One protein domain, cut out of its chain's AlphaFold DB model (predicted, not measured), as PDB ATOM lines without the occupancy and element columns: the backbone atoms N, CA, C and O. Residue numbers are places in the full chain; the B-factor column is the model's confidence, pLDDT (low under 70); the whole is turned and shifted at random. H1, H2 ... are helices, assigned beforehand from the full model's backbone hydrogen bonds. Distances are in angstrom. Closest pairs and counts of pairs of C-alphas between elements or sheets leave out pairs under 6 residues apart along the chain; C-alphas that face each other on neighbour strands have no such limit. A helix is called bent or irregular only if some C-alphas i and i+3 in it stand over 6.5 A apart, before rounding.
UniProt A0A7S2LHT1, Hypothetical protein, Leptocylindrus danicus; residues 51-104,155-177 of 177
ATOM      1  N   LYS A  51      -1.280  -7.138 -41.333       70.12
ATOM      2  CA  LYS A  51      -0.249  -7.792 -40.526       70.12
ATOM      3  C   LYS A  51       0.857  -6.789 -40.241       70.12
ATOM      4  O   LYS A  51       1.387  -6.160 -41.151       70.12
ATOM      5  N   VAL A  52       1.214  -6.665 -38.969       80.44
ATOM      6  CA  VAL A  52       2.392  -5.909 -38.547       80.44
ATOM      7  C   VAL A  52       3.634  -6.714 -38.918       80.44
ATOM      8  O   VAL A  52       3.873  -7.768 -38.333       80.44
ATOM      9  N   LEU A  53       4.399  -6.226 -39.894       90.06
ATOM     10  CA  LEU A  53       5.617  -6.889 -40.369       90.06
ATOM     11  C   LEU A  53       6.846  -6.591 -39.496       90.06
ATOM     12  O   LEU A  53       7.817  -7.333 -39.567       90.06
ATOM     13  N   ASP A  54       6.791  -5.573 -38.633       92.00
ATOM     14  CA  ASP A  54       7.925  -5.132 -37.801       92.00
ATOM     15  C   ASP A  54       8.507  -6.280 -36.946       92.00
ATOM     16  O   ASP A  54       9.718  -6.492 -36.891       92.00
ATOM     17  N   TYR A  55       7.638  -7.090 -36.334       94.00
ATOM     18  CA  TYR A  55       8.049  -8.237 -35.512       94.00
ATOM     19  C   TYR A  55       8.680  -9.364 -36.334       94.00
ATOM     20  O   TYR A  55       9.600 -10.041 -35.878       94.00
ATOM     21  N   ASP A  56       8.205  -9.545 -37.565       93.62
ATOM     22  CA  ASP A  56       8.774 -10.510 -38.492       93.62
ATOM     23  C   ASP A  56      10.148 -10.069 -38.999       93.62
ATOM     24  O   ASP A  56      11.039 -10.906 -39.133       93.62
ATOM     25  N   MET A  57      10.325  -8.772 -39.263       94.62
ATOM     26  CA  MET A  57      11.615  -8.206 -39.658       94.62
ATOM     27  C   MET A  57      12.660  -8.426 -38.564       94.62
ATOM     28  O   MET A  57      13.755  -8.894 -38.864       94.62
ATOM     29  N   LEU A  58      12.305  -8.195 -37.294       95.00
ATOM     30  CA  LEU A  58      13.189  -8.501 -36.164       95.00
ATOM     31  C   LEU A  58      13.508  -9.989 -36.045       95.00
ATOM     32  O   LEU A  58      14.654 -10.344 -35.792       95.00
ATOM     33  N   ALA A  59      12.517 -10.862 -36.231       93.81
ATOM     34  CA  ALA A  59      12.736 -12.304 -36.173       93.81
ATOM     35  C   ALA A  59      13.729 -12.783 -37.243       93.81
ATOM     36  O   ALA A  59      14.562 -13.647 -36.968       93.81
ATOM     37  N   ILE A  60      13.644 -12.227 -38.455       93.81
ATOM     38  CA  ILE A  60      14.583 -12.522 -39.544       93.81
ATOM     39  C   ILE A  60      15.968 -11.966 -39.210       93.81
ATOM     40  O   ILE A  60      16.931 -12.727 -39.232       93.81
ATOM     41  N   ALA A  61      16.057 -10.690 -38.831       95.12
ATOM     42  CA  ALA A  61      17.330 -10.048 -38.518       95.12
ATOM     43  C   ALA A  61      18.068 -10.756 -37.368       95.12
ATOM     44  O   ALA A  61      19.256 -11.029 -37.483       95.12
ATOM     45  N   ALA A  62      17.366 -11.143 -36.296       92.88
ATOM     46  CA  ALA A  62      17.963 -11.872 -35.172       92.88
ATOM     47  C   ALA A  62      18.520 -13.242 -35.589       92.88
ATOM     48  O   ALA A  62      19.523 -13.703 -35.048       92.88
ATOM     49  N   LYS A  63      17.867 -13.904 -36.554       90.81
ATOM     50  CA  LYS A  63      18.361 -15.156 -37.130       90.81
ATOM     51  C   LYS A  63      19.625 -14.924 -37.954       90.81
ATOM     52  O   LYS A  63      20.577 -15.681 -37.817       90.81
ATOM     53  N   GLU A  64      19.611 -13.913 -38.817       91.62
ATOM     54  CA  GLU A  64      20.747 -13.561 -39.677       91.62
ATOM     55  C   GLU A  64      21.968 -13.103 -38.866       91.62
ATOM     56  O   GLU A  64      23.095 -13.376 -39.267       91.62
ATOM     57  N   ASP A  65      21.743 -12.494 -37.700       90.69
ATOM     58  CA  ASP A  65      22.779 -12.079 -36.744       90.69
ATOM     59  C   ASP A  65      23.251 -13.226 -35.817       90.69
ATOM     60  O   ASP A  65      24.068 -13.028 -34.923       90.69
ATOM     61  N   GLY A  66      22.740 -14.450 -36.010       88.56
ATOM     62  CA  GLY A  66      23.160 -15.648 -35.269       88.56
ATOM     63  C   GLY A  66      22.661 -15.728 -33.821       88.56
ATOM     64  O   GLY A  66      23.016 -16.656 -33.097       88.56
ATOM     65  N   LEU A  67      21.796 -14.808 -33.385       88.25
ATOM     66  CA  LEU A  67      21.330 -14.716 -31.992       88.25
ATOM     67  C   LEU A  67      20.365 -15.837 -31.592       88.25
ATOM     68  O   LEU A  67      20.103 -16.040 -30.411       88.25
ATOM     69  N   LEU A  68      19.816 -16.558 -32.568       85.06
ATOM     70  CA  LEU A  68      18.861 -17.649 -32.356       85.06
ATOM     71  C   LEU A  68      19.508 -19.041 -32.418       85.06
ATOM     72  O   LEU A  68      18.820 -20.052 -32.250       85.06
ATOM     73  N   GLU A  69      20.815 -19.118 -32.674       70.44
ATOM     74  CA  GLU A  69      21.555 -20.377 -32.739       70.44
ATOM     75  C   GLU A  69      21.992 -20.810 -31.334       70.44
ATOM     76  O   GLU A  69      23.147 -20.678 -30.933       70.44
ATOM     77  N   ILE A  70      21.058 -21.347 -30.545       58.78
ATOM     78  CA  ILE A  70      21.418 -21.958 -29.263       58.78
ATOM     79  C   ILE A  70      22.070 -23.317 -29.537       58.78
ATOM     80  O   ILE A  70      21.438 -24.254 -30.028       58.78
ATOM     81  N   ALA A  71      23.353 -23.415 -29.194       50.38
ATOM     82  CA  ALA A  71      24.135 -24.641 -29.227       50.38
ATOM     83  C   ALA A  71      23.461 -25.764 -28.410       50.38
ATOM     84  O   ALA A  71      23.300 -25.652 -27.195       50.38
ATOM     85  N   GLY A  72      23.121 -26.869 -29.084       52.44
ATOM     86  CA  GLY A  72      22.710 -28.132 -28.461       52.44
ATOM     87  C   GLY A  72      21.285 -28.580 -28.800       52.44
ATOM     88  O   GLY A  72      20.319 -28.023 -28.292       52.44
ATOM     89  N   GLU A  73      21.194 -29.630 -29.625       51.72
ATOM     90  CA  GLU A  73      20.112 -30.631 -29.797       51.72
ATOM     91  C   GLU A  73      18.632 -30.198 -29.938       51.72
ATOM     92  O   GLU A  73      17.786 -31.052 -30.207       51.72
ATOM     93  N   LYS A  74      18.270 -28.917 -29.823       60.78
ATOM     94  CA  LYS A  74      16.891 -28.444 -30.015       60.78
ATOM     95  C   LYS A  74      16.634 -28.037 -31.465       60.78
ATOM     96  O   LYS A  74      17.501 -27.481 -32.135       60.78
ATOM     97  N   ALA A  75      15.418 -28.312 -31.940       67.06
ATOM     98  CA  ALA A  75      14.965 -27.849 -33.246       67.06
ATOM     99  C   ALA A  75      15.002 -26.307 -33.306       67.06
ATOM    100  O   ALA A  75      14.649 -25.659 -32.314       67.06
ATOM    101  N   PRO A  76      15.415 -25.718 -34.441       74.75
ATOM    102  CA  PRO A  76      15.435 -24.271 -34.602       74.75
ATOM    103  C   PRO A  76      14.022 -23.693 -34.465       74.75
ATOM    104  O   PRO A  76      13.046 -24.302 -34.903       74.75
ATOM    105  N   LEU A  77      13.917 -22.503 -33.869       83.06
ATOM    106  CA  LEU A  77      12.649 -21.784 -33.766       83.06
ATOM    107  C   LEU A  77      12.140 -21.377 -35.154       83.06
ATOM    108  O   LEU A  77      12.871 -20.797 -35.961       83.06
ATOM    109  N   GLU A  78      10.856 -21.619 -35.403       88.19
ATOM    110  CA  GLU A  78      10.172 -21.122 -36.592       88.19
ATOM    111  C   GLU A  78       9.961 -19.605 -36.498       88.19
ATOM    112  O   GLU A  78       9.686 -19.063 -35.423       88.19
ATOM    113  N   ARG A  79       9.999 -18.900 -37.640       89.25
ATOM    114  CA  ARG A  79       9.857 -17.427 -37.700       89.25
ATOM    115  C   ARG A  79       8.632 -16.919 -36.937       89.25
ATOM    116  O   ARG A  79       8.722 -15.925 -36.225       89.25
ATOM    117  N   TRP A  80       7.491 -17.592 -37.078       90.00
ATOM    118  CA  TRP A  80       6.246 -17.172 -36.432       90.00
ATOM    119  C   TRP A  80       6.305 -17.298 -34.900       90.00
ATOM    120  O   TRP A  80       5.663 -16.510 -34.207       90.00
ATOM    121  N   GLN A  81       7.089 -18.243 -34.367       91.38
ATOM    122  CA  GLN A  81       7.292 -18.404 -32.925       91.38
ATOM    123  C   GLN A  81       8.130 -17.250 -32.378       91.38
ATOM    124  O   GLN A  81       7.782 -16.662 -31.356       91.38
ATOM    125  N   VAL A  82       9.195 -16.888 -33.098       92.69
ATOM    126  CA  VAL A  82      10.061 -15.757 -32.745       92.69
ATOM    127  C   VAL A  82       9.282 -14.448 -32.827       92.69
ATOM    128  O   VAL A  82       9.228 -13.710 -31.851       92.69
ATOM    129  N   SER A  83       8.598 -14.197 -33.944       93.94
ATOM    130  CA  SER A  83       7.751 -13.017 -34.155       93.94
ATOM    131  C   SER A  83       6.669 -12.887 -33.072       93.94
ATOM    132  O   SER A  83       6.470 -11.814 -32.500       93.94
ATOM    133  N   GLY A  84       6.033 -14.004 -32.695       93.69
ATOM    134  CA  GLY A  84       5.084 -14.055 -31.581       93.69
ATOM    135  C   GLY A  84       5.713 -13.697 -30.231       93.69
ATOM    136  O   GLY A  84       5.116 -12.945 -29.462       93.69
ATOM    137  N   ALA A  85       6.925 -14.179 -29.948       94.19
ATOM    138  CA  ALA A  85       7.643 -13.858 -28.716       94.19
ATOM    139  C   ALA A  85       8.100 -12.391 -28.664       94.19
ATOM    140  O   ALA A  85       7.962 -11.746 -27.625       94.19
ATOM    141  N   VAL A  86       8.583 -11.841 -29.783       95.12
ATOM    142  CA  VAL A  86       8.934 -10.416 -29.906       95.12
ATOM    143  C   VAL A  86       7.706  -9.554 -29.633       95.12
ATOM    144  O   VAL A  86       7.768  -8.634 -28.818       95.12
ATOM    145  N   LYS A  87       6.570  -9.885 -30.260       95.19
ATOM    146  CA  LYS A  87       5.305  -9.187 -30.030       95.19
ATOM    147  C   LYS A  87       4.876  -9.261 -28.565       95.19
ATOM    148  O   LYS A  87       4.507  -8.243 -27.990       95.19
ATOM    149  N   GLN A  88       4.947 -10.444 -27.953       95.31
ATOM    150  CA  GLN A  88       4.605 -10.640 -26.544       95.31
ATOM    151  C   GLN A  88       5.463  -9.752 -25.633       95.31
ATOM    152  O   GLN A  88       4.926  -9.060 -24.768       95.31
ATOM    153  N   ARG A  89       6.781  -9.725 -25.846       95.38
ATOM    154  CA  ARG A  89       7.685  -8.864 -25.080       95.38
ATOM    155  C   ARG A  89       7.357  -7.386 -25.279       95.38
ATOM    156  O   ARG A  89       7.185  -6.668 -24.299       95.38
ATOM    157  N   GLN A  90       7.232  -6.933 -26.525       96.31
ATOM    158  CA  GLN A  90       6.994  -5.523 -26.832       96.31
ATOM    159  C   GLN A  90       5.645  -5.039 -26.282       96.31
ATOM    160  O   GLN A  90       5.592  -4.076 -25.518       96.31
ATOM    161  N   GLU A  91       4.559  -5.730 -26.625       96.00
ATOM    162  CA  GLU A  91       3.201  -5.261 -26.340       96.00
ATOM    163  C   GLU A  91       2.738  -5.579 -24.921       96.00
ATOM    164  O   GLU A  91       2.015  -4.781 -24.322       96.00
ATOM    165  N   VAL A  92       3.155  -6.713 -24.352       96.38
ATOM    166  CA  VAL A  92       2.651  -7.165 -23.047       96.38
ATOM    167  C   VAL A  92       3.631  -6.855 -21.924       96.38
ATOM    168  O   VAL A  92       3.237  -6.256 -20.923       96.38
ATOM    169  N   GLU A  93       4.897  -7.245 -22.069       95.94
ATOM    170  CA  GLU A  93       5.892  -7.078 -21.000       95.94
ATOM    171  C   GLU A  93       6.348  -5.619 -20.887       95.94
ATOM    172  O   GLU A  93       6.340  -5.046 -19.797       95.94
ATOM    173  N   LEU A  94       6.690  -5.000 -22.020       96.12
ATOM    174  CA  LEU A  94       7.177  -3.621 -22.084       96.12
ATOM    175  C   LEU A  94       6.053  -2.585 -22.203       96.12
ATOM    176  O   LEU A  94       6.309  -1.401 -21.993       96.12
ATOM    177  N   LYS A  95       4.816  -3.017 -22.498       97.19
ATOM    178  CA  LYS A  95       3.643  -2.148 -22.721       97.19
ATOM    179  C   LYS A  95       3.899  -1.069 -23.778       97.19
ATOM    180  O   LYS A  95       3.459   0.071 -23.637       97.19
ATOM    181  N   LYS A  96       4.631  -1.444 -24.822       95.69
ATOM    182  CA  LYS A  96       4.989  -0.607 -25.961       95.69
ATOM    183  C   LYS A  96       4.322  -1.133 -27.224       95.69
ATOM    184  O   LYS A  96       3.991  -2.303 -27.341       95.69
ATOM    185  N   SER A  97       4.124  -0.265 -28.192       91.69
ATOM    186  CA  SER A  97       3.626  -0.619 -29.513       91.69
ATOM    187  C   SER A  97       4.776  -0.815 -30.503       91.69
ATOM    188  O   SER A  97       5.943  -0.547 -30.212       91.69
ATOM    189  N   LYS A  98       4.441  -1.241 -31.721       87.81
ATOM    190  CA  LYS A  98       5.401  -1.350 -32.826       87.81
ATOM    191  C   LYS A  98       6.091  -0.021 -33.178       87.81
ATOM    192  O   LYS A  98       7.197  -0.038 -33.698       87.81
ATOM    193  N   THR A  99       5.456   1.122 -32.905       88.44
ATOM    194  CA  THR A  99       6.006   2.450 -33.231       88.44
ATOM    195  C   THR A  99       7.000   2.951 -32.188       88.44
ATOM    196  O   THR A  99       7.624   3.980 -32.396       88.44
ATOM    197  N   ASP A 100       7.150   2.241 -31.067       93.56
ATOM    198  CA  ASP A 100       8.120   2.574 -30.019       93.56
ATOM    199  C   ASP A 100       9.502   1.940 -30.259       93.56
ATOM    200  O   ASP A 100      10.410   2.105 -29.438       93.56
ATOM    201  N   PHE A 101       9.664   1.172 -31.339       94.69
ATOM    202  CA  PHE A 101      10.979   0.720 -31.775       94.69
ATOM    203  C   PHE A 101      11.764   1.863 -32.429       94.69
ATOM    204  O   PHE A 101      11.155   2.732 -33.055       94.69
ATOM    205  N   PRO A 102      13.108   1.847 -32.347       95.69
ATOM    206  CA  PRO A 102      13.952   2.624 -33.245       95.69
ATOM    207  C   PRO A 102      13.524   2.406 -34.698       95.69
ATOM    208  O   PRO A 102      13.283   1.269 -35.113       95.69
ATOM    209  N   GLN A 103      13.414   3.494 -35.453       94.00
ATOM    210  CA  GLN A 103      13.019   3.455 -36.854       94.00
ATOM    211  C   GLN A 103      14.118   4.035 -37.737       94.00
ATOM    212  O   GLN A 103      14.754   5.024 -37.381       94.00
ATOM    213  N   GLU A 104      14.278   3.431 -38.905       94.50
ATOM    214  CA  GLU A 104      15.037   3.963 -40.024       94.50
ATOM    215  C   GLU A 104      14.031   4.492 -41.051       94.50
ATOM    216  O   GLU A 104      13.123   3.775 -41.485       94.50
ATOM    217  N   ILE A 155      11.308  -0.468 -39.048       95.12
ATOM    218  CA  ILE A 155      12.077  -0.769 -37.849       95.12
ATOM    219  C   ILE A 155      13.582  -0.847 -38.151       95.12
ATOM    220  O   ILE A 155      14.003  -1.589 -39.041       95.12
ATOM    221  N   ASP A 156      14.398  -0.134 -37.372       96.94
ATOM    222  CA  ASP A 156      15.854  -0.295 -37.384       96.94
ATOM    223  C   ASP A 156      16.212  -1.538 -36.566       96.94
ATOM    224  O   ASP A 156      16.439  -1.504 -35.352       96.94
ATOM    225  N   THR A 157      16.214  -2.678 -37.252       96.56
ATOM    226  CA  THR A 157      16.511  -3.969 -36.629       96.56
ATOM    227  C   THR A 157      17.905  -4.001 -36.006       96.56
ATOM    228  O   THR A 157      18.064  -4.582 -34.938       96.56
ATOM    229  N   LYS A 158      18.904  -3.327 -36.590       96.38
ATOM    230  CA  LYS A 158      20.270  -3.310 -36.053       96.38
ATOM    231  C   LYS A 158      20.329  -2.549 -34.737       96.38
ATOM    232  O   LYS A 158      20.935  -3.033 -33.785       96.38
ATOM    233  N   ALA A 159      19.690  -1.383 -34.656       97.06
ATOM    234  CA  ALA A 159      19.605  -0.635 -33.406       97.06
ATOM    235  C   ALA A 159      18.895  -1.443 -32.311       97.06
ATOM    236  O   ALA A 159      19.350  -1.445 -31.170       97.06
ATOM    237  N   VAL A 160      17.827  -2.173 -32.660       96.94
ATOM    238  CA  VAL A 160      17.132  -3.053 -31.708       96.94
ATOM    239  C   VAL A 160      18.024  -4.204 -31.248       96.94
ATOM    240  O   VAL A 160      18.091  -4.457 -30.053       96.94
ATOM    241  N   LEU A 161      18.726  -4.896 -32.146       95.62
ATOM    242  CA  LEU A 161      19.570  -6.043 -31.779       95.62
ATOM    243  C   LEU A 161      20.849  -5.651 -31.021       95.62
ATOM    244  O   LEU A 161      21.399  -6.477 -30.293       95.62
ATOM    245  N   ASN A 162      21.289  -4.396 -31.141       95.56
ATOM    246  CA  ASN A 162      22.375  -3.826 -30.342       95.56
ATOM    247  C   ASN A 162      21.933  -3.382 -28.935       95.56
ATOM    248  O   ASN A 162      22.789  -3.122 -28.087       95.56
ATOM    249  N   ASP A 163      20.626  -3.279 -28.663       96.50
ATOM    250  CA  ASP A 163      20.131  -3.037 -27.307       96.50
ATOM    251  C   ASP A 163      20.398  -4.278 -26.435       96.50
ATOM    252  O   ASP A 163      19.925  -5.369 -26.769       96.50
ATOM    253  N   PRO A 164      21.103  -4.148 -25.293       95.25
ATOM    254  CA  PRO A 164      21.459  -5.299 -24.465       95.25
ATOM    255  C   PRO A 164      20.253  -6.127 -24.014       95.25
ATOM    256  O   PRO A 164      20.343  -7.350 -23.935       95.25
ATOM    257  N   GLY A 165      19.113  -5.481 -23.748       94.94
ATOM    258  CA  GLY A 165      17.905  -6.165 -23.306       94.94
ATOM    259  C   GLY A 165      17.272  -7.009 -24.409       94.94
ATOM    260  O   GLY A 165      16.763  -8.097 -24.134       94.94
ATOM    261  N   TRP A 166      17.276  -6.530 -25.653       95.56
ATOM    262  CA  TRP A 166      16.817  -7.307 -26.807       95.56
ATOM    263  C   TRP A 166      17.811  -8.392 -27.216       95.56
ATOM    264  O   TRP A 166      17.392  -9.517 -27.487       95.56
ATOM    265  N   HIS A 167      19.107  -8.093 -27.186       93.50
ATOM    266  CA  HIS A 167      20.165  -9.061 -27.465       93.50
ATOM    267  C   HIS A 167      20.098 -10.273 -26.519       93.50
ATOM    268  O   HIS A 167      20.083 -11.426 -26.960       93.50
ATOM    269  N   GLU A 168      19.979 -10.016 -25.211       92.19
ATOM    270  CA  GLU A 168      19.809 -11.053 -24.187       92.19
ATOM    271  C   GLU A 168      18.516 -11.852 -24.408       92.19
ATOM    272  O   GLU A 168      18.519 -13.083 -24.341       92.19
ATOM    273  N   PHE A 169      17.414 -11.166 -24.732       93.31
ATOM    274  CA  PHE A 169      16.138 -11.815 -25.025       93.31
ATOM    275  C   PHE A 169      16.246 -12.828 -26.168       93.31
ATOM    276  O   PHE A 169      15.782 -13.956 -26.006       93.31
ATOM    277  N   PHE A 170      16.857 -12.455 -27.298       92.00
ATOM    278  CA  PHE A 170      16.991 -13.356 -28.444       92.00
ATOM    279  C   PHE A 170      17.937 -14.524 -28.150       92.00
ATOM    280  O   PHE A 170      17.579 -15.664 -28.436       92.00
ATOM    281  N   THR A 171      19.064 -14.264 -27.482       89.06
ATOM    282  CA  THR A 171      20.056 -15.293 -27.112       89.06
ATOM    283  C   THR A 171      19.480 -16.364 -26.179       89.06
ATOM    284  O   THR A 171      19.884 -17.528 -26.211       89.06
ATOM    285  N   HIS A 172      18.514 -15.995 -25.336       87.50
ATOM    286  CA  HIS A 172      17.850 -16.917 -24.413       87.50
ATOM    287  C   HIS A 172      16.477 -17.388 -24.889       87.50
ATOM    288  O   HIS A 172      15.791 -18.116 -24.160       87.50
ATOM    289  N   LEU A 173      16.063 -17.014 -26.100       86.31
ATOM    290  CA  LEU A 173      14.777 -17.418 -26.632       86.31
ATOM    291  C   LEU A 173      14.799 -18.919 -26.939       86.31
ATOM    292  O   LEU A 173      15.478 -19.384 -27.849       86.31
ATOM    293  N   GLN A 174      14.036 -19.696 -26.173       70.75
ATOM    294  CA  GLN A 174      13.906 -21.141 -26.367       70.75
ATOM    295  C   GLN A 174      12.497 -21.505 -26.819       70.75
ATOM    296  O   GLN A 174      11.520 -20.842 -26.464       70.75
ATOM    297  N   SER A 175      12.374 -22.627 -27.532       57.25
ATOM    298  CA  SER A 175      11.069 -23.238 -27.770       57.25
ATOM    299  C   SER A 175      10.455 -23.617 -26.421       57.25
ATOM    300  O   SER A 175      10.986 -24.486 -25.720       57.25
ATOM    301  N   LYS A 176       9.334 -22.997 -26.048       51.09
ATOM    302  CA  LYS A 176       8.444 -23.614 -25.060       51.09
ATOM    303  C   LYS A 176       7.853 -24.853 -25.735       51.09
ATOM    304  O   LYS A 176       7.178 -24.706 -26.751       51.09
ATOM    305  N   SER A 177       8.208 -26.038 -25.232       37.41
ATOM    306  CA  SER A 177       7.600 -27.311 -25.640       37.41
ATOM    307  C   SER A 177       6.139 -27.363 -25.225       37.41
ATOM    308  O   SER A 177       5.893 -26.981 -24.054       37.41
TER     309      SER A 177
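This is residues 51 to 104 and 155 to 177 of the 177 residues of the protein "Hypothetical protein" of Leptocylindrus danicus (UniProt A0A7S2LHT1). Four helices make a small, roughly ring-like body: H1 packs between H2 and H3, H4 turns off H3 at a corner, and H4 comes round to lie near H2. From one end of this body the loop of residues 65 to 78 reaches out along the longest axis. The printed part has 77 residues, with four named helices in the order H1, H2, H3, H4 and no named strand; the class is all helix. It is compact, with a radius of gyration of the C-alphas of 11.8 A, yet elongated in outline, spanning 36 by 22 by 21 A.

H1, residues 54 to 64, begins with C-alpha 54 at (7.925, -5.132, -37.801) and is 15.5 A long. H2, residues 79 to 93, is the longest at 20.0 A; it is neither bent nor irregular, but only just: C-alphas 90 and 93 are 6.1 A apart. H3 is residues 157 to 162. H4, residues 164 to 171, ends with C-alpha 171 at (20.056, -15.293, -27.112).

H1 and H2 touch, the closest C-alphas being those of Tyr 55 and Ser 83, 5.0 A apart, at a steep tilt of 57 degrees, opposite ways. H1 and H3 touch at Leu 58 and Thr 157, their closest C-alphas, 5.6 A apart. H3 and H4 touch only at the corner, and only just, with 3 pairs of C-alphas within 8 A; the closest are those of Leu 161 and His 167, 5.3 A apart. H2 and H4 are near each other; H2 and H3 are apart. In H1, H2, H3 and H4 every O i to N i+4 pair is within hydrogen-bond range.

The farthest C-alphas, those of Glu 73 and Glu 104, are 36.4 A apart. Residues 105 to 154 are not printed; C-alphas 104 and 155 are 6.0 A apart across this cut. H1 to H2 is a long link, H3 to H4 a tight one. Residues 70 to 75 and 175 to 177 have pLDDT under 70.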